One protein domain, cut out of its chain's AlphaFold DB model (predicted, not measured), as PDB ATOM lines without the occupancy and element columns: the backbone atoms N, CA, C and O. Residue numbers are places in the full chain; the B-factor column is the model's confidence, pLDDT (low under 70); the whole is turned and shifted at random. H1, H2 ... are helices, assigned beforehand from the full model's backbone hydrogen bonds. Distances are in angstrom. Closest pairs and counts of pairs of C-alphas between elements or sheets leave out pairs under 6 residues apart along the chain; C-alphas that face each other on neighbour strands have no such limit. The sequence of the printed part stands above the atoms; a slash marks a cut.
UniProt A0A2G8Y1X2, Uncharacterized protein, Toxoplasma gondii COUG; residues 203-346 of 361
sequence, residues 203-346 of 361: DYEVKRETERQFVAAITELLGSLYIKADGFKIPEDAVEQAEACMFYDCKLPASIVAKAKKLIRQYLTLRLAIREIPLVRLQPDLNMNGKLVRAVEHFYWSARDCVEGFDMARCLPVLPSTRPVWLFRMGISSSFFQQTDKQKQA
ATOM      1  N   ASP A 203     103.289 127.496 134.124       86.50
ATOM      2  CA  ASP A 203     104.623 126.869 134.120       86.50
ATOM      3  C   ASP A 203     104.704 125.754 133.064       86.50
ATOM      4  O   ASP A 203     104.549 124.556 133.329       86.50
ATOM      5  N   TYR A 204     104.910 126.166 131.813       84.50
ATOM      6  CA  TYR A 204     104.837 125.266 130.660       84.50
ATOM      7  C   TYR A 204     106.061 124.358 130.477       84.50
ATOM      8  O   TYR A 204     105.945 123.336 129.798       84.50
ATOM      9  N   GLU A 205     107.214 124.690 131.066       84.25
ATOM     10  CA  GLU A 205     108.405 123.832 130.994       84.25
ATOM     11  C   GLU A 205     108.225 122.585 131.851       84.25
ATOM     12  O   GLU A 205     108.331 121.462 131.350       84.25
ATOM     13  N   VAL A 206     107.850 122.768 133.119       87.94
ATOM     14  CA  VAL A 206     107.599 121.650 134.038       87.94
ATOM     15  C   VAL A 206     106.339 120.877 133.628       87.94
ATOM     16  O   VAL A 206     106.264 119.655 133.814       87.94
ATOM     17  N   LYS A 207     105.362 121.555 133.005       90.06
ATOM     18  CA  LYS A 207     104.161 120.914 132.448       90.06
ATOM     19  C   LYS A 207     104.510 119.875 131.381       90.06
ATOM     20  O   LYS A 207     103.961 118.781 131.440       90.06
ATOM     21  N   ARG A 208     105.418 120.168 130.438       88.00
ATOM     22  CA  ARG A 208     105.794 119.205 129.379       88.00
ATOM     23  C   ARG A 208     106.387 117.924 129.945       88.00
ATOM     24  O   ARG A 208     106.012 116.838 129.519       88.00
ATOM     25  N   GLU A 209     107.275 118.048 130.924       91.50
ATOM     26  CA  GLU A 209     107.869 116.879 131.571       91.50
ATOM     27  C   GLU A 209     106.813 116.057 132.324       91.50
ATOM     28  O   GLU A 209     106.742 114.838 132.189       91.50
ATOM     29  N   THR A 210     105.912 116.728 133.048       94.00
ATOM     30  CA  THR A 210     104.798 116.055 133.739       94.00
ATOM     31  C   THR A 210     103.832 115.389 132.743       94.00
ATOM     32  O   THR A 210     103.293 114.322 133.016       94.00
ATOM     33  N   GLU A 211     103.635 115.978 131.561       93.62
ATOM     34  CA  GLU A 211     102.784 115.430 130.500       93.62
ATOM     35  C   GLU A 211     103.377 114.148 129.904       93.62
ATOM     36  O   GLU A 211     102.641 113.185 129.692       93.62
ATOM     37  N   ARG A 212     104.703 114.087 129.729       94.69
ATOM     38  CA  ARG A 212     105.407 112.861 129.315       94.69
ATOM     39  C   ARG A 212     105.242 111.744 130.339       94.69
ATOM     40  O   ARG A 212     104.870 110.631 129.971       94.69
ATOM     41  N   GLN A 213     105.423 112.060 131.622       96.44
ATOM     42  CA  GLN A 213     105.206 111.112 132.723       96.44
ATOM     43  C   GLN A 213     103.760 110.606 132.755       96.44
ATOM     44  O   GLN A 213     103.519 109.413 132.932       96.44
ATOM     45  N   PHE A 214     102.791 111.494 132.517       96.75
ATOM     46  CA  PHE A 214     101.382 111.127 132.420       96.75
ATOM     47  C   PHE A 214     101.117 110.170 131.249       96.75
ATOM     48  O   PHE A 214     100.468 109.141 131.432       96.75
ATOM     49  N   VAL A 215     101.645 110.451 130.053       96.25
ATOM     50  CA  VAL A 215     101.488 109.565 128.884       96.25
ATOM     51  C   VAL A 215     102.167 108.210 129.110       96.25
ATOM     52  O   VAL A 215     101.593 107.178 128.747       96.25
ATOM     53  N   ALA A 216     103.339 108.186 129.749       94.94
ATOM     54  CA  ALA A 216     104.024 106.954 130.128       94.94
ATOM     55  C   ALA A 216     103.161 106.102 131.077       94.94
ATOM     56  O   ALA A 216     102.890 104.939 130.776       94.94
ATOM     57  N   ALA A 217     102.626 106.700 132.147       94.94
ATOM     58  CA  ALA A 217     101.765 106.008 133.108       94.94
ATOM     59  C   ALA A 217     100.473 105.465 132.464       94.94
ATOM     60  O   ALA A 217     100.058 104.340 132.740       94.94
ATOM     61  N   ILE A 218      99.862 106.212 131.536       94.75
ATOM     62  CA  ILE A 218      98.711 105.730 130.746       94.75
ATOM     63  C   ILE A 218      99.096 104.547 129.851       94.75
ATOM     64  O   ILE A 218      98.310 103.612 129.683       94.75
ATOM     65  N   THR A 219     100.301 104.571 129.282       91.88
ATOM     66  CA  THR A 219     100.822 103.483 128.444       91.88
ATOM     67  C   THR A 219     101.073 102.213 129.250       91.88
ATOM     68  O   THR A 219     100.831 101.117 128.749       91.88
ATOM     69  N   GLU A 220     101.492 102.340 130.506       89.69
ATOM     70  CA  GLU A 220     101.584 101.210 131.432       89.69
ATOM     71  C   GLU A 220     100.199 100.695 131.838       89.69
ATOM     72  O   GLU A 220      99.954  99.491 131.772       89.69
ATOM     73  N   LEU A 221      99.260 101.594 132.166       90.06
ATOM     74  CA  LEU A 221      97.883 101.226 132.509       90.06
ATOM     75  C   LEU A 221      97.199 100.441 131.382       90.06
ATOM     76  O   LEU A 221      96.470  99.491 131.659       90.06
ATOM     77  N   LEU A 222      97.458 100.792 130.117       87.50
ATOM     78  CA  LEU A 222      96.975 100.043 128.949       87.50
ATOM     79  C   LEU A 222      97.340  98.554 129.008       87.50
ATOM     80  O   LEU A 222      96.526  97.730 128.603       87.50
ATOM     81  N   GLY A 223      98.523  98.207 129.526       79.62
ATOM     82  CA  GLY A 223      98.961  96.817 129.684       79.62
ATOM     83  C   GLY A 223      98.187  96.042 130.754       79.62
ATOM     84  O   GLY A 223      98.092  94.820 130.670       79.62
ATOM     85  N   SER A 224      97.602  96.747 131.725       80.50
ATOM     86  CA  SER A 224      96.774  96.171 132.793       80.50
ATOM     87  C   SER A 224      95.292  96.053 132.414       80.50
ATOM     88  O   SER A 224      94.529  95.371 133.098       80.50
ATOM     89  N   LEU A 225      94.863  96.716 131.338       82.75
ATOM     90  CA  LEU A 225      93.493  96.668 130.827       82.75
ATOM     91  C   LEU A 225      93.379  95.624 129.706       82.75
ATOM     92  O   LEU A 225      94.283  95.474 128.889       82.75
ATOM     93  N   TYR A 226      92.231  94.948 129.582       74.62
ATOM     94  CA  TYR A 226      91.935  94.027 128.469       74.62
ATOM     95  C   TYR A 226      91.605  94.767 127.161       74.62
ATOM     96  O   TYR A 226      90.648  94.443 126.452       74.62
ATOM     97  N   ILE A 227      92.392  95.784 126.827       76.56
ATOM     98  CA  ILE A 227      92.297  96.507 125.562       76.56
ATOM     99  C   ILE A 227      93.093  95.712 124.523       76.56
ATOM    100  O   ILE A 227      94.211  95.274 124.786       76.56
ATOM    101  N   LYS A 228      92.520  95.504 123.330       72.88
ATOM    102  CA  LYS A 228      93.179  94.804 122.212       72.88
ATOM    103  C   LYS A 228      94.292  95.666 121.607       72.88
ATOM    104  O   LYS A 228      94.180  96.127 120.473       72.88
ATOM    105  N   ALA A 229      95.348  95.899 122.375       73.25
ATOM    106  CA  ALA A 229      96.553  96.543 121.897       73.25
ATOM    107  C   ALA A 229      97.262  95.624 120.896       73.25
ATOM    108  O   ALA A 229      97.371  94.413 121.086       73.25
ATOM    109  N   ASP A 230      97.773  96.209 119.825       81.00
ATOM    110  CA  ASP A 230      98.490  95.508 118.753       81.00
ATOM    111  C   ASP A 230     100.013  95.648 118.894       81.00
ATOM    112  O   ASP A 230     100.762  95.598 117.919       81.00
ATOM    113  N   GLY A 231     100.476  95.851 120.130       80.25
ATOM    114  CA  GLY A 231     101.886  96.037 120.462       80.25
ATOM    115  C   GLY A 231     102.418  97.454 120.232       80.25
ATOM    116  O   GLY A 231     103.559  97.726 120.602       80.25
ATOM    117  N   PHE A 232     101.621  98.376 119.676       87.50
ATOM    118  CA  PHE A 232     101.996  99.790 119.623       87.50
ATOM    119  C   PHE A 232     102.154 100.372 121.034       87.50
ATOM    120  O   PHE A 232     101.291 100.176 121.887       87.50
ATOM    121  N   LYS A 233     103.241 101.116 121.260       90.12
ATOM    122  CA  LYS A 233     103.466 101.909 122.473       90.12
ATOM    123  C   LYS A 233     103.311 103.382 122.135       90.12
ATOM    124  O   LYS A 233     103.911 103.848 121.167       90.12
ATOM    125  N   ILE A 234     102.515 104.095 122.926       92.50
ATOM    126  CA  ILE A 234     102.332 105.535 122.749       92.50
ATOM    127  C   ILE A 234     103.669 106.219 123.080       92.50
ATOM    128  O   ILE A 234     104.211 105.968 124.157       92.50
ATOM    129  N   PRO A 235     104.230 107.049 122.184       93.56
ATOM    130  CA  PRO A 235     105.404 107.853 122.509       93.56
ATOM    131  C   PRO A 235     105.108 108.808 123.670       93.56
ATOM    132  O   PRO A 235     104.051 109.434 123.688       93.56
ATOM    133  N   GLU A 236     106.033 108.963 124.616       93.62
ATOM    134  CA  GLU A 236     105.855 109.860 125.774       93.62
ATOM    135  C   GLU A 236     105.630 111.318 125.343       93.62
ATOM    136  O   GLU A 236     104.866 112.057 125.956       93.62
ATOM    137  N   ASP A 237     106.243 111.714 124.227       91.75
ATOM    138  CA  ASP A 237     106.122 113.028 123.604       91.75
ATOM    139  C   ASP A 237     104.920 113.146 122.644       91.75
ATOM    140  O   ASP A 237     104.794 114.148 121.944       91.75
ATOM    141  N   ALA A 238     104.006 112.168 122.594       93.62
ATOM    142  CA  ALA A 238     102.905 112.138 121.621       93.62
ATOM    143  C   ALA A 238     102.018 113.394 121.646       93.62
ATOM    144  O   ALA A 238     101.556 113.844 120.593       93.62
ATOM    145  N   VAL A 239     101.775 113.966 122.830       92.81
ATOM    146  CA  VAL A 239     100.994 115.205 122.961       92.81
ATOM    147  C   VAL A 239     101.770 116.369 122.350       92.81
ATOM    148  O   VAL A 239     101.248 117.008 121.439       92.81
ATOM    149  N   GLU A 240     103.035 116.565 122.737       90.94
ATOM    150  CA  GLU A 240     103.935 117.590 122.186       90.94
ATOM    151  C   GLU A 240     104.063 117.494 120.654       90.94
ATOM    152  O   GLU A 240     103.941 118.500 119.952       90.94
ATOM    153  N   GLN A 241     104.225 116.284 120.110       92.19
ATOM    154  CA  GLN A 241     104.308 116.062 118.662       92.19
ATOM    155  C   GLN A 241     102.994 116.415 117.945       92.19
ATOM    156  O   GLN A 241     103.001 117.001 116.856       92.19
ATOM    157  N   ALA A 242     101.843 116.110 118.550       92.44
ATOM    158  CA  ALA A 242     100.557 116.542 118.013       92.44
ATOM    159  C   ALA A 242     100.355 118.062 118.124       92.44
ATOM    160  O   ALA A 242      99.791 118.665 117.205       92.44
ATOM    161  N   GLU A 243     100.860 118.711 119.177       90.38
ATOM    162  CA  GLU A 243     100.878 120.174 119.254       90.38
ATOM    163  C   GLU A 243     101.717 120.779 118.125       90.38
ATOM    164  O   GLU A 243     101.272 121.724 117.470       90.38
ATOM    165  N   ALA A 244     102.893 120.209 117.846       90.00
ATOM    166  CA  ALA A 244     103.766 120.652 116.763       90.00
ATOM    167  C   ALA A 244     103.074 120.519 115.400       90.00
ATOM    168  O   ALA A 244     103.101 121.460 114.599       90.00
ATOM    169  N   CYS A 245     102.352 119.414 115.175       90.62
ATOM    170  CA  CYS A 245     101.520 119.242 113.984       90.62
ATOM    171  C   CYS A 245     100.461 120.344 113.845       90.62
ATOM    172  O   CYS A 245     100.184 120.827 112.747       90.62
ATOM    173  N   MET A 246      99.847 120.745 114.960       89.38
ATOM    174  CA  MET A 246      98.842 121.805 114.973       89.38
ATOM    175  C   MET A 246      99.445 123.198 114.811       89.38
ATOM    176  O   MET A 246      98.785 124.062 114.237       89.38
ATOM    177  N   PHE A 247     100.650 123.441 115.322       88.25
ATOM    178  CA  PHE A 247     101.337 124.727 115.227       88.25
ATOM    179  C   PHE A 247     101.824 125.012 113.810       88.25
ATOM    180  O   PHE A 247     101.619 126.108 113.289       88.25
ATOM    181  N   TYR A 248     102.418 124.005 113.170       88.69
ATOM    182  CA  TYR A 248     102.945 124.076 111.812       88.69
ATOM    183  C   TYR A 248     101.948 123.565 110.766       88.69
ATOM    184  O   TYR A 248     102.348 123.011 109.744       88.69
ATOM    185  N   ASP A 249     100.650 123.760 110.990       87.62
ATOM    186  CA  ASP A 249      99.594 123.246 110.110       87.62
ATOM    187  C   ASP A 249      99.727 123.699 108.652       87.62
ATOM    188  O   ASP A 249      99.451 122.923 107.745       87.62
ATOM    189  N   CYS A 250     100.222 124.914 108.409       87.69
ATOM    190  CA  CYS A 250     100.493 125.415 107.060       87.69
ATOM    191  C   CYS A 250     101.596 124.637 106.317       87.69
ATOM    192  O   CYS A 250     101.742 124.798 105.108       87.69
ATOM    193  N   LYS A 251     102.408 123.844 107.029       87.56
ATOM    194  CA  LYS A 251     103.527 123.059 106.482       87.56
ATOM    195  C   LYS A 251     103.227 121.562 106.398       87.56
ATOM    196  O   LYS A 251     104.077 120.813 105.926       87.56
ATOM    197  N   LEU A 252     102.056 121.123 106.858       89.38
ATOM    198  CA  LEU A 252     101.696 119.711 106.950       89.38
ATOM    199  C   LEU A 252     100.395 119.410 106.193       89.38
ATOM    200  O   LEU A 252      99.524 120.273 106.080       89.38
ATOM    201  N   PRO A 253     100.214 118.172 105.698       93.06
ATOM    202  CA  PRO A 253      98.949 117.739 105.121       93.06
ATOM    203  C   PRO A 253      97.775 117.924 106.091       93.06
ATOM    204  O   PRO A 253      97.842 117.537 107.260       93.06
ATOM    205  N   ALA A 254      96.647 118.438 105.590       91.56
ATOM    206  CA  ALA A 254      95.450 118.673 106.403       91.56
ATOM    207  C   ALA A 254      94.921 117.397 107.092       91.56
ATOM    208  O   ALA A 254      94.378 117.468 108.195       91.56
ATOM    209  N   SER A 255      95.115 116.228 106.472       93.62
ATOM    210  CA  SER A 255      94.778 114.919 107.047       93.62
ATOM    211  C   SER A 255      95.570 114.613 108.324       93.62
ATOM    212  O   SER A 255      94.999 114.109 109.289       93.62
ATOM    213  N   ILE A 256      96.859 114.964 108.362       92.81
ATOM    214  CA  ILE A 256      97.735 114.782 109.527       92.81
ATOM    215  C   ILE A 256      97.339 115.749 110.641       92.81
ATOM    216  O   ILE A 256      97.155 115.340 111.786       92.81
ATOM    217  N   VAL A 257      97.096 117.015 110.298       91.31
ATOM    218  CA  VAL A 257      96.638 118.023 111.266       91.31
ATOM    219  C   VAL A 257      95.291 117.625 111.885       91.31
ATOM    220  O   VAL A 257      95.070 117.821 113.081       91.31
ATOM    221  N   ALA A 258      94.380 117.034 111.105       91.94
ATOM    222  CA  ALA A 258      93.101 116.536 111.609       91.94
ATOM    223  C   ALA A 258      93.273 115.373 112.605       91.94
ATOM    224  O   ALA A 258      92.610 115.361 113.646       91.94
ATOM    225  N   LYS A 259      94.188 114.435 112.324       94.31
ATOM    226  CA  LYS A 259      94.545 113.340 113.242       94.31
ATOM    227  C   LYS A 259      95.165 113.865 114.540       94.31
ATOM    228  O   LYS A 259      94.716 113.474 115.614       94.31
ATOM    229  N   ALA A 260      96.088 114.825 114.456       93.12
ATOM    230  CA  ALA A 260      96.675 115.479 115.627       93.12
ATOM    231  C   ALA A 260      95.611 116.182 116.491       93.12
ATOM    232  O   ALA A 260      95.551 115.980 117.701       93.12
ATOM    233  N   LYS A 261      94.675 116.922 115.875       91.31
ATOM    234  CA  LYS A 261      93.533 117.524 116.594       91.31
ATOM    235  C   LYS A 261      92.658 116.473 117.282       91.31
ATOM    236  O   LYS A 261      92.208 116.695 118.405       91.31
ATOM    237  N   LYS A 262      92.397 115.336 116.622       93.81
ATOM    238  CA  LYS A 262      91.649 114.213 117.213       93.81
ATOM    239  C   LYS A 262      92.388 113.651 118.430       93.81
ATOM    240  O   LYS A 262      91.740 113.462 119.457       93.81
ATOM    241  N   LEU A 263      93.708 113.457 118.347       95.38
ATOM    242  CA  LEU A 263      94.528 113.001 119.472       95.38
ATOM    243  C   LEU A 263      94.395 113.931 120.679       95.38
ATOM    244  O   LEU A 263      94.044 113.460 121.757       95.38
ATOM    245  N   ILE A 264      94.600 115.241 120.493       94.06
ATOM    246  CA  ILE A 264      94.507 116.200 121.605       94.06
ATOM    247  C   ILE A 264      93.103 116.190 122.224       94.06
ATOM    248  O   ILE A 264      92.963 116.222 123.443       94.06
ATOM    249  N   ARG A 265      92.033 116.072 121.424       92.94
ATOM    250  CA  ARG A 265      90.668 115.941 121.972       92.94
ATOM    251  C   ARG A 265      90.497 114.692 122.839       92.94
ATOM    252  O   ARG A 265      89.858 114.776 123.887       92.94
ATOM    253  N   GLN A 266      91.044 113.549 122.420       95.62
ATOM    254  CA  GLN A 266      90.975 112.326 123.226       95.62
ATOM    255  C   GLN A 266      91.846 112.421 124.481       95.62
ATOM    256  O   GLN A 266      91.402 111.996 125.541       95.62
ATOM    257  N   TYR A 267      93.017 113.058 124.399       95.69
ATOM    258  CA  TYR A 267      93.857 113.363 125.560       95.69
ATOM    259  C   TYR A 267      93.113 114.210 126.607       95.69
ATOM    260  O   TYR A 267      93.086 113.864 127.786       95.69
ATOM    261  N   LEU A 268      92.422 115.272 126.181       92.56
ATOM    262  CA  LEU A 268      91.615 116.100 127.085       92.56
ATOM    263  C   LEU A 268      90.427 115.325 127.673       92.56
ATOM    264  O   LEU A 268      90.127 115.454 128.857       92.56
ATOM    265  N   THR A 269      89.772 114.481 126.869       93.12
ATOM    266  CA  THR A 269      88.675 113.614 127.337       93.12
ATOM    267  C   THR A 269      89.162 112.621 128.394       93.12
ATOM    268  O   THR A 269      88.479 112.392 129.392       93.12
ATOM    269  N   LEU A 270      90.357 112.063 128.200       95.38
ATOM    270  CA  LEU A 270      91.021 111.181 129.151       95.38
ATOM    271  C   LEU A 270      91.330 111.900 130.466       95.38
ATOM    272  O   LEU A 270      90.947 111.401 131.523       95.38
ATOM    273  N   ARG A 271      91.927 113.095 130.415       94.25
ATOM    274  CA  ARG A 271      92.175 113.904 131.621       94.25
ATOM    275  C   ARG A 271      90.897 114.215 132.391       94.25
ATOM    276  O   ARG A 271      90.872 114.062 133.607       94.25
ATOM    277  N   LEU A 272      89.811 114.562 131.698       90.69
ATOM    278  CA  LEU A 272      88.507 114.774 132.339       90.69
ATOM    279  C   LEU A 272      87.970 113.506 133.014       90.69
ATOM    280  O   LEU A 272      87.412 113.588 134.103       90.69
ATOM    281  N   ALA A 273      88.130 112.337 132.388       91.31
ATOM    282  CA  ALA A 273      87.726 111.073 132.997       91.31
ATOM    283  C   ALA A 273      88.550 110.748 134.254       91.31
ATOM    284  O   ALA A 273      87.990 110.254 135.226       91.31
ATOM    285  N   ILE A 274      89.850 111.057 134.251       93.06
ATOM    286  CA  ILE A 274      90.757 110.827 135.386       93.06
ATOM    287  C   ILE A 274      90.479 111.789 136.538       93.06
ATOM    288  O   ILE A 274      90.383 111.359 137.683       93.06
ATOM    289  N   ARG A 275      90.254 113.072 136.243       89.25
ATOM    290  CA  ARG A 275      89.899 114.094 137.240       89.25
ATOM    291  C   ARG A 275      88.637 113.747 138.034       89.25
ATOM    292  O   ARG A 275      88.445 114.228 139.143       89.25
ATOM    293  N   GLU A 276      87.753 112.927 137.474       88.31
ATOM    294  CA  GLU A 276      86.540 112.479 138.158       88.31
ATOM    295  C   GLU A 276      86.748 111.326 139.138       88.31
ATOM    296  O   GLU A 276      85.883 111.106 139.983       88.31
ATOM    297  N   ILE A 277      87.862 110.600 139.046       89.44
ATOM    298  CA  ILE A 277      88.128 109.408 139.862       89.44
ATOM    299  C   ILE A 277      88.061 109.705 141.371       89.44
ATOM    300  O   ILE A 277      87.409 108.939 142.079       89.44
ATOM    301  N   PRO A 278      88.614 110.821 141.893       84.56
ATOM    302  CA  PRO A 278      88.474 111.155 143.313       84.56
ATOM    303  C   PRO A 278      87.024 111.370 143.772       84.56
ATOM    304  O   PRO A 278      86.727 111.241 144.956       84.56
ATOM    305  N   LEU A 279      86.119 111.714 142.849       84.25
ATOM    306  CA  LEU A 279      84.708 111.995 143.138       84.25
ATOM    307  C   LEU A 279      83.815 110.764 142.941       84.25
ATOM    308  O   LEU A 279      82.770 110.645 143.579       84.25
ATOM    309  N   VAL A 280      84.205 109.854 142.047       81.94
ATOM    310  CA  VAL A 280      83.424 108.676 141.670       81.94
ATOM    311  C   VAL A 280      84.233 107.425 141.965       81.94
ATOM    312  O   VAL A 280      85.199 107.111 141.272       81.94
ATOM    313  N   ARG A 281      83.797 106.671 142.980       76.19
ATOM    314  CA  ARG A 281      84.464 105.434 143.392       76.19
ATOM    315  C   ARG A 281      84.533 104.441 142.230       76.19
ATOM    316  O   ARG A 281      83.502 104.035 141.691       76.19
ATOM    317  N   LEU A 282      85.749 104.025 141.886       83.94
ATOM    318  CA  LEU A 282      85.984 102.997 140.879       83.94
ATOM    319  C   LEU A 282      85.611 101.607 141.397       83.94
ATOM    320  O   LEU A 282      85.685 101.309 142.591       83.94
ATOM    321  N   GLN A 283      85.231 100.744 140.461       83.38
ATOM    322  CA  GLN A 283      85.064  99.317 140.706       83.38
ATOM    323  C   GLN A 283      86.438  98.644 140.854       83.38
ATOM    324  O   GLN A 283      87.346  99.016 140.105       83.38
ATOM    325  N   PRO A 284      86.587  97.640 141.746       78.00
ATOM    326  CA  PRO A 284      87.840  96.902 141.940       78.00
ATOM    327  C   PRO A 284      88.415  96.304 140.648       78.00
ATOM    328  O   PRO A 284      89.616  96.366 140.417       78.00
ATOM    329  N   ASP A 285      87.561  95.759 139.777       81.44
ATOM    330  CA  ASP A 285      87.977  95.355 138.434       81.44
ATOM    331  C   ASP A 285      88.048  96.590 137.530       81.44
ATOM    332  O   ASP A 285      87.021  97.150 137.126       81.44
ATOM    333  N   LEU A 286      89.272  96.996 137.183       82.94
ATOM    334  CA  LEU A 286      89.533  98.155 136.330       82.94
ATOM    335  C   LEU A 286      88.794  98.074 134.984       82.94
ATOM    336  O   LEU A 286      88.347  99.106 134.481       82.94
ATOM    337  N   ASN A 287      88.552  96.872 134.448       84.94
ATOM    338  CA  ASN A 287      87.860  96.675 133.169       84.94
ATOM    339  C   ASN A 287      86.356  96.976 133.237       84.94
ATOM    340  O   ASN A 287      85.735  97.270 132.214       84.94
ATOM    341  N   MET A 288      85.760  96.944 134.430       85.12
ATOM    342  CA  MET A 288      84.358  97.320 134.635       85.12
ATOM    343  C   MET A 288      84.160  98.840 134.642       85.12
ATOM    344  O   MET A 288      83.034  99.323 134.500       85.12
ATOM    345  N   ASN A 289      85.239  99.620 134.754       88.38
ATOM    346  CA  ASN A 289      85.190 101.079 134.761       88.38
ATOM    347  C   ASN A 289      85.097 101.630 133.330       88.38
ATOM    348  O   ASN A 289      86.007 102.282 132.816       88.38
ATOM    349  N   GLY A 290      83.957 101.390 132.674       88.94
ATOM    350  CA  GLY A 290      83.775 101.634 131.240       88.94
ATOM    351  C   GLY A 290      83.995 103.079 130.774       88.94
ATOM    352  O   GLY A 290      84.238 103.302 129.591       88.94
ATOM    353  N   LYS A 291      83.913 104.088 131.653       91.19
ATOM    354  CA  LYS A 291      84.281 105.473 131.300       91.19
ATOM    355  C   LYS A 291      85.797 105.625 131.140       91.19
ATOM    356  O   LYS A 291      86.235 106.141 130.116       91.19
ATOM    357  N   LEU A 292      86.567 105.133 132.111       91.56
ATOM    358  CA  LEU A 292      88.030 105.150 132.087       91.56
ATOM    359  C   LEU A 292      88.564 104.300 130.930       91.56
ATOM    360  O   LEU A 292      89.327 104.802 130.112       91.56
ATOM    361  N   VAL A 293      88.089 103.054 130.812       92.06
ATOM    362  CA  VAL A 293      88.527 102.113 129.764       92.06
ATOM    363  C   VAL A 293      88.325 102.705 128.371       92.06
ATOM    364  O   VAL A 293      89.265 102.740 127.583       92.06
ATOM    365  N   ARG A 294      87.134 103.251 128.079       93.31
ATOM    366  CA  ARG A 294      86.856 103.881 126.777       93.31
ATOM    367  C   ARG A 294      87.741 105.096 126.514       93.31
ATOM    368  O   ARG A 294      88.181 105.284 125.386       93.31
ATOM    369  N   ALA A 295      87.999 105.925 127.524       94.50
ATOM    370  CA  ALA A 295      88.844 107.105 127.357       94.50
ATOM    371  C   ALA A 295      90.304 106.724 127.055       94.50
ATOM    372  O   ALA A 295      90.908 107.283 126.138       94.50
ATOM    373  N   VAL A 296      90.838 105.730 127.773       94.38
ATOM    374  CA  VAL A 296      92.182 105.177 127.550       94.38
ATOM    375  C   VAL A 296      92.278 104.526 126.165       94.38
ATOM    376  O   VAL A 296      93.201 104.819 125.405       94.38
ATOM    377  N   GLU A 297      91.288 103.715 125.786       93.88
ATOM    378  CA  GLU A 297      91.223 103.059 124.477       93.88
ATOM    379  C   GLU A 297      91.148 104.073 123.320       93.88
ATOM    380  O   GLU A 297      91.878 103.965 122.334       93.88
ATOM    381  N   HIS A 298      90.300 105.098 123.425       95.44
ATOM    382  CA  HIS A 298      90.187 106.123 122.386       95.44
ATOM    383  C   HIS A 298      91.469 106.945 122.228       95.44
ATOM    384  O   HIS A 298      91.825 107.316 121.101       95.44
ATOM    385  N   PHE A 299      92.153 107.241 123.337       96.19
ATOM    386  CA  PHE A 299      93.448 107.912 123.309       96.19
ATOM    387  C   PHE A 299      94.500 107.041 122.615       96.19
ATOM    388  O   PHE A 299      95.153 107.515 121.686       96.19
ATOM    389  N   TYR A 300      94.572 105.753 122.965       95.19
ATOM    390  CA  TYR A 300      95.456 104.776 122.329       95.19
ATOM    391  C   TYR A 300      95.279 104.710 120.808       95.19
ATOM    392  O   TYR A 300      96.234 104.931 120.059       95.19
ATOM    393  N   TRP A 301      94.052 104.468 120.335       94.75
ATOM    394  CA  TRP A 301      93.788 104.356 118.897       94.75
ATOM    395  C   TRP A 301      94.054 105.670 118.162       94.75
ATOM    396  O   TRP A 301      94.577 105.663 117.050       94.75
ATOM    397  N   SER A 302      93.767 106.811 118.793       95.50
ATOM    398  CA  SER A 302      94.076 108.113 118.195       95.50
ATOM    399  C   SER A 302      95.581 108.376 118.119       95.50
ATOM    400  O   SER A 302      96.029 108.995 117.157       95.50
ATOM    401  N   ALA A 303      96.364 107.904 119.094       95.19
ATOM    402  CA  ALA A 303      97.823 108.021 119.071       95.19
ATOM    403  C   ALA A 303      98.411 107.144 117.966       95.19
ATOM    404  O   ALA A 303      99.241 107.605 117.183       95.19
ATOM    405  N   ARG A 304      97.908 105.915 117.841       93.94
ATOM    406  CA  ARG A 304      98.270 104.995 116.762       93.94
ATOM    407  C   ARG A 304      97.972 105.580 115.379       93.94
ATOM    408  O   ARG A 304      98.821 105.527 114.494       93.94
ATOM    409  N   ASP A 305      96.795 106.173 115.188       94.12
ATOM    410  CA  ASP A 305      96.411 106.797 113.912       94.12
ATOM    411  C   ASP A 305      97.346 107.958 113.510       94.12
ATOM    412  O   ASP A 305      97.420 108.315 112.325       94.12
ATOM    413  N   CYS A 306      98.029 108.560 114.491       93.56
ATOM    414  CA  CYS A 306      98.828 109.777 114.367       93.56
ATOM    415  C   CYS A 306     100.341 109.530 114.198       93.56
ATOM    416  O   CYS A 306     101.093 110.498 114.107       93.56
ATOM    417  N   VAL A 307     100.794 108.273 114.093       93.00
ATOM    418  CA  VAL A 307     102.227 107.910 113.992       93.00
ATOM    419  C   VAL A 307     102.962 108.661 112.879       93.00
ATOM    420  O   VAL A 307     103.992 109.273 113.133       93.00
ATOM    421  N   GLU A 308     102.386 108.708 111.675       90.50
ATOM    422  CA  GLU A 308     102.951 109.459 110.541       90.50
ATOM    423  C   GLU A 308     103.114 110.956 110.863       90.50
ATOM    424  O   GLU A 308     104.096 111.588 110.480       90.50
ATOM    425  N   GLY A 309     102.171 111.523 111.620       89.94
ATOM    426  CA  GLY A 309     102.258 112.902 112.091       89.94
ATOM    427  C   GLY A 309     103.401 113.112 113.077       89.94
ATOM    428  O   GLY A 309     104.091 114.122 112.984       89.94
ATOM    429  N   PHE A 310     103.645 112.155 113.975       91.31
ATOM    430  CA  PHE A 310     104.762 112.225 114.918       91.31
ATOM    431  C   PHE A 310     106.111 112.219 114.199       91.31
ATOM    432  O   PHE A 310     106.981 113.025 114.523       91.31
ATOM    433  N   ASP A 311     106.275 111.369 113.186       91.25
ATOM    434  CA  ASP A 311     107.515 111.311 112.409       91.25
ATOM    435  C   ASP A 311     107.772 112.617 111.648       91.25
ATOM    436  O   ASP A 311     108.894 113.121 111.648       91.25
ATOM    437  N   MET A 312     106.729 113.223 111.071       89.81
ATOM    438  CA  MET A 312     106.854 114.531 110.424       89.81
ATOM    439  C   MET A 312     107.119 115.661 111.424       89.81
ATOM    440  O   MET A 312     107.903 116.563 111.128       89.81
ATOM    441  N   ALA A 313     106.495 115.621 112.604       88.19
ATOM    442  CA  ALA A 313     106.676 116.629 113.643       88.19
ATOM    443  C   ALA A 313     108.101 116.648 114.213       88.19
ATOM    444  O   ALA A 313     108.643 117.727 114.443       88.19
ATOM    445  N   ARG A 314     108.764 115.489 114.313       87.69
ATOM    446  CA  ARG A 314     110.184 115.384 114.708       87.69
ATOM    447  C   ARG A 314     111.146 116.093 113.756       87.69
ATOM    448  O   ARG A 314     112.244 116.463 114.162       87.69
ATOM    449  N   CYS A 315     110.754 116.284 112.497       87.81
ATOM    450  CA  CYS A 315     111.541 117.028 111.514       87.81
ATOM    451  C   CYS A 315     111.302 118.547 111.571       87.81
ATOM    452  O   CYS A 315     111.937 119.295 110.821       87.81
ATOM    453  N   LEU A 316     110.376 119.018 112.410       86.31
ATOM    454  CA  LEU A 316     110.056 120.433 112.563       86.31
ATOM    455  C   LEU A 316     110.868 121.058 113.706       86.31
ATOM    456  O   LEU A 316     111.346 120.352 114.593       86.31
ATOM    457  N   PRO A 317     111.044 122.392 113.706       84.81
ATOM    458  CA  PRO A 317     111.696 123.066 114.820       84.81
ATOM    459  C   PRO A 317     110.953 122.821 116.137       84.81
ATOM    460  O   PRO A 317     109.722 122.779 116.169       84.81
ATOM    461  N   VAL A 318     111.715 122.700 117.225       81.06
ATOM    462  CA  VAL A 318     111.169 122.494 118.570       81.06
ATOM    463  C   VAL A 318     110.262 123.664 118.944       81.06
ATOM    464  O   VAL A 318     110.631 124.830 118.782       81.06
ATOM    465  N   LEU A 319     109.071 123.350 119.458       78.50
ATOM    466  CA  LEU A 319     108.142 124.368 119.927       78.50
ATOM    467  C   LEU A 319     108.733 125.107 121.133       78.50
ATOM    468  O   LEU A 319     109.126 124.446 122.102       78.50
ATOM    469  N   PRO A 320     108.722 126.450 121.153       73.25
ATOM    470  CA  PRO A 320     109.146 127.204 122.327       73.25
ATOM    471  C   PRO A 320     108.262 126.850 123.526       73.25
ATOM    472  O   PRO A 320     107.056 126.647 123.347       73.25
ATOM    473  N   SER A 321     108.852 126.769 124.724       66.00
ATOM    474  CA  SER A 321     108.200 126.478 126.014       66.00
ATOM    475  C   SER A 321     107.198 127.567 126.405       66.00
ATOM    476  O   SER A 321     107.412 128.389 127.286       66.00
ATOM    477  N   THR A 322     106.111 127.624 125.657       68.25
ATOM    478  CA  THR A 322     105.091 128.660 125.701       68.25
ATOM    479  C   THR A 322     103.731 127.994 125.792       68.25
ATOM    480  O   THR A 322     103.609 126.771 125.691       68.25
ATOM    481  N   ARG A 323     102.702 128.811 126.003       70.25
ATOM    482  CA  ARG A 323     101.333 128.347 126.179       70.25
ATOM    483  C   ARG A 323     100.902 127.370 125.065       70.25
ATOM    484  O   ARG A 323     101.063 127.710 123.890       70.25
ATOM    485  N   PRO A 324     100.308 126.209 125.414       71.88
ATOM    486  CA  PRO A 324      99.948 125.174 124.456       71.88
ATOM    487  C   PRO A 324      99.095 125.677 123.297       71.88
ATOM    488  O   PRO A 324      98.114 126.408 123.463       71.88
ATOM    489  N   VAL A 325      99.442 125.234 122.093       70.56
ATOM    490  CA  VAL A 325      98.876 125.754 120.840       70.56
ATOM    491  C   VAL A 325      97.402 125.379 120.683       70.56
ATOM    492  O   VAL A 325      96.606 126.124 120.100       70.56
ATOM    493  N   TRP A 326      97.005 124.231 121.230       69.12
ATOM    494  CA  TRP A 326      95.624 123.764 121.183       69.12
ATOM    495  C   TRP A 326      94.666 124.590 122.045       69.12
ATOM    496  O   TRP A 326      93.494 124.662 121.676       69.12
ATOM    497  N   LEU A 327      95.130 125.274 123.101       64.62
ATOM    498  CA  LEU A 327      94.287 126.199 123.878       64.62
ATOM    499  C   LEU A 327      93.737 127.316 122.979       64.62
ATOM    500  O   LEU A 327      92.557 127.649 123.027       64.62
ATOM    501  N   PHE A 328      94.571 127.843 122.082       60.56
ATOM    502  CA  PHE A 328      94.165 128.888 121.143       60.56
ATOM    503  C   PHE A 328      93.391 128.333 119.948       60.56
ATOM    504  O   PHE A 328      92.352 128.866 119.563       60.56
ATOM    505  N   ARG A 329      93.891 127.250 119.343       62.44
ATOM    506  CA  ARG A 329      93.383 126.762 118.051       62.44
ATOM    507  C   ARG A 329      92.142 125.882 118.144       62.44
ATOM    508  O   ARG A 329      91.461 125.706 117.136       62.44
ATOM    509  N   MET A 330      91.848 125.317 119.313       59.12
ATOM    510  CA  MET A 330      90.605 124.572 119.532       59.12
ATOM    511  C   MET A 330      89.507 125.414 120.194       59.12
ATOM    512  O   MET A 330      88.422 124.889 120.419       59.12
ATOM    513  N   GLY A 331      89.758 126.700 120.478       52.34
ATOM    514  CA  GLY A 331      88.788 127.576 121.146       52.34
ATOM    515  C   GLY A 331      88.469 127.147 122.583       52.34
ATOM    516  O   GLY A 331      87.420 127.499 123.116       52.34
ATOM    517  N   ILE A 332      89.355 126.363 123.201       54.97
ATOM    518  CA  ILE A 332      89.203 125.843 124.558       54.97
ATOM    519  C   ILE A 332      89.820 126.879 125.500       54.97
ATOM    520  O   ILE A 332      91.038 127.012 125.574       54.97
ATOM    521  N   SER A 333      88.987 127.666 126.190       47.75
ATOM    522  CA  SER A 333      89.503 128.636 127.167       47.75
ATOM    523  C   SER A 333      90.196 127.914 128.334       47.75
ATOM    524  O   SER A 333      89.838 126.780 128.651       47.75
ATOM    525  N   SER A 334      91.117 128.584 129.038       49.59
ATOM    526  CA  SER A 334      91.720 128.065 130.283       49.59
ATOM    527  C   SER A 334      90.674 127.688 131.347       49.59
ATOM    528  O   SER A 334      90.947 126.878 132.223       49.59
ATOM    529  N   SER A 335      89.444 128.201 131.229       45.62
ATOM    530  CA  SER A 335      88.317 127.839 132.093       45.62
ATOM    531  C   SER A 335      87.612 126.522 131.728       45.62
ATOM    532  O   SER A 335      86.690 126.131 132.437       45.62
ATOM    533  N   PHE A 336      88.025 125.801 130.677       51.56
ATOM    534  CA  PHE A 336      87.421 124.515 130.283       51.56
ATOM    535  C   PHE A 336      87.459 123.476 131.411       51.56
ATOM    536  O   PHE A 336      86.483 122.771 131.639       51.56
ATOM    537  N   PHE A 337      88.554 123.454 132.172       51.50
ATOM    538  CA  PHE A 337      88.698 122.616 133.360       51.50
ATOM    539  C   PHE A 337      88.040 123.218 134.617       51.50
ATOM    540  O   PHE A 337      87.671 122.487 135.532       51.50
ATOM    541  N   GLN A 338      87.825 124.539 134.657       51.50
ATOM    542  CA  GLN A 338      87.185 125.245 135.780       51.50
ATOM    543  C   GLN A 338      85.647 125.198 135.726       51.50
ATOM    544  O   GLN A 338      84.983 125.258 136.763       51.50
ATOM    545  N   GLN A 339      85.058 125.108 134.528       46.22
ATOM    546  CA  GLN A 339      83.603 125.050 134.342       46.22
ATOM    547  C   GLN A 339      83.006 123.754 134.900       46.22
ATOM    548  O   GLN A 339      81.949 123.802 135.528       46.22
ATOM    549  N   THR A 340      83.712 122.627 134.771       49.31
ATOM    550  CA  THR A 340      83.293 121.335 135.331       49.31
ATOM    551  C   THR A 340      83.293 121.304 136.857       49.31
ATOM    552  O   THR A 340      82.403 120.690 137.435       49.31
ATOM    553  N   ASP A 341      84.215 122.004 137.526       46.00
ATOM    554  CA  ASP A 341      84.256 122.057 138.996       46.00
ATOM    555  C   ASP A 341      83.123 122.909 139.576       46.00
ATOM    556  O   ASP A 341      82.484 122.521 140.553       46.00
ATOM    557  N   LYS A 342      82.823 124.055 138.948       48.62
ATOM    558  CA  LYS A 342      81.720 124.931 139.376       48.62
ATOM    559  C   LYS A 342      80.348 124.333 139.074       48.62
ATOM    560  O   LYS A 342      79.443 124.487 139.890       48.62
ATOM    561  N   GLN A 343      80.186 123.640 137.941       47.66
ATOM    562  CA  GLN A 343      78.948 122.914 137.637       47.66
ATOM    563  C   GLN A 343      78.739 121.727 138.582       47.66
ATOM    564  O   GLN A 343      77.643 121.581 139.107       47.66
ATOM    565  N   LYS A 344      79.783 120.949 138.898       51.78
ATOM    566  CA  LYS A 344      79.654 119.800 139.810       51.78
ATOM    567  C   LYS A 344      79.484 120.189 141.277       51.78
ATOM    568  O   LYS A 344      78.703 119.547 141.965       51.78
ATOM    569  N   GLN A 345      80.133 121.257 141.754       49.44
ATOM    570  CA  GLN A 345      79.841 121.815 143.087       49.44
ATOM    571  C   GLN A 345      78.419 122.384 143.185       49.44
ATOM    572  O   GLN A 345      77.835 122.391 144.268       49.44
ATOM    573  N   ALA A 346      77.863 122.890 142.081       49.50
ATOM    574  CA  ALA A 346      76.473 123.324 142.040       49.50
ATOM    575  C   ALA A 346      75.521 122.116 142.051       49.50
ATOM    576  O   ALA A 346      74.602 122.091 142.863       49.50
TER     577      ALA A 346
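Overview. This is residues 203 to 346 of the 361 residues of an uncharacterized protein of Toxoplasma gondii COUG (UniProt A0A2G8Y1X2). A helical hairpin, H3 and H4 side by side, makes the core; the shorter helices H2 and H5 pack at the end where H3 begins and H4 ends, and H1 crosses over one side of the hairpin. Small H6 packs on H2, and H7, which touches no helix, lies near H3 at the end of the printed part. The printed part has 144 residues with seven named helices, H1 to H7 in order along the chain, and no named strand, and its class is all helix. It is compact, with a radius of gyration of the C-alphas of 15.7 A, and spans 46 by 39 by 27 A.

Arrangement. Begin at H3, residues 254 to 275, the longest helix. It forms a helical hairpin with H4, residues 290 to 305, at a shallow tilt of 24 degrees, opposite ways; their closest C-alphas, Leu 270 and Ala 295, are 5.0 A apart. Look next at the hub, H2, residues 238 to 247, which touches H3 at a steep tilt of 48 degrees, with the C-alphas of Ala 242 and Ala 260 closest at 4.7 A. H2 also touches H5, residues 307 to 314, where the closest C-alphas, Gln 241 and Phe 310, are 5.4 A apart. H3 touches H5 with residues 256 to 260 alone, about perpendicular at 82 degrees, the C-alphas of Ile 256 and Gly 309 being closest at 5.5 A. H6, residues 325 to 329, touches H2, with the C-alphas of Glu 243 and Val 325 closest at 6.1 A. H1, residues 204 to 224, only just touches H4, with 3 pairs of C-alphas within 8 A, the closest Leu 222 and Val 296 at 7.2 A. It only just touches H2 as well, also with 3 pairs, the C-alphas of Arg 208 and Glu 240 closest at 7.6 A. H7, residues 336 to 346, is close to H3 but not clearly touching, with the C-alphas of Leu 272 and Phe 337 closest at 7.9 A. H1 and H3 are apart. The O i to N i+4 pairs are within hydrogen-bond range throughout H2, H3, H4, H5 and H6, in 14 of 17 in H1 and in 5 of 7 in H7.

Along the chain. Find C-alpha 254 at (95.450, 118.673, 106.403); from there H3 runs 31.7 A to C-alpha 275. H4 runs 22.1 A, and H1, from C-alpha 204 at (104.837, 125.266, 130.660), runs 30.3 A. H7 runs 16.1 A to C-alpha 346 at (76.473, 123.324, 142.040).

Size, cuts and confidence. The C-alphas farthest apart, Cys 315 and Ala 346, are 46.9 A apart. The printed part has no cut. The links from H1 to H2 and from H3 to H4 are long, with 13 and 14 residues. Mean pLDDT of the printed part is 83.4; residues 321 to 322 and 326 to 346 are under 70.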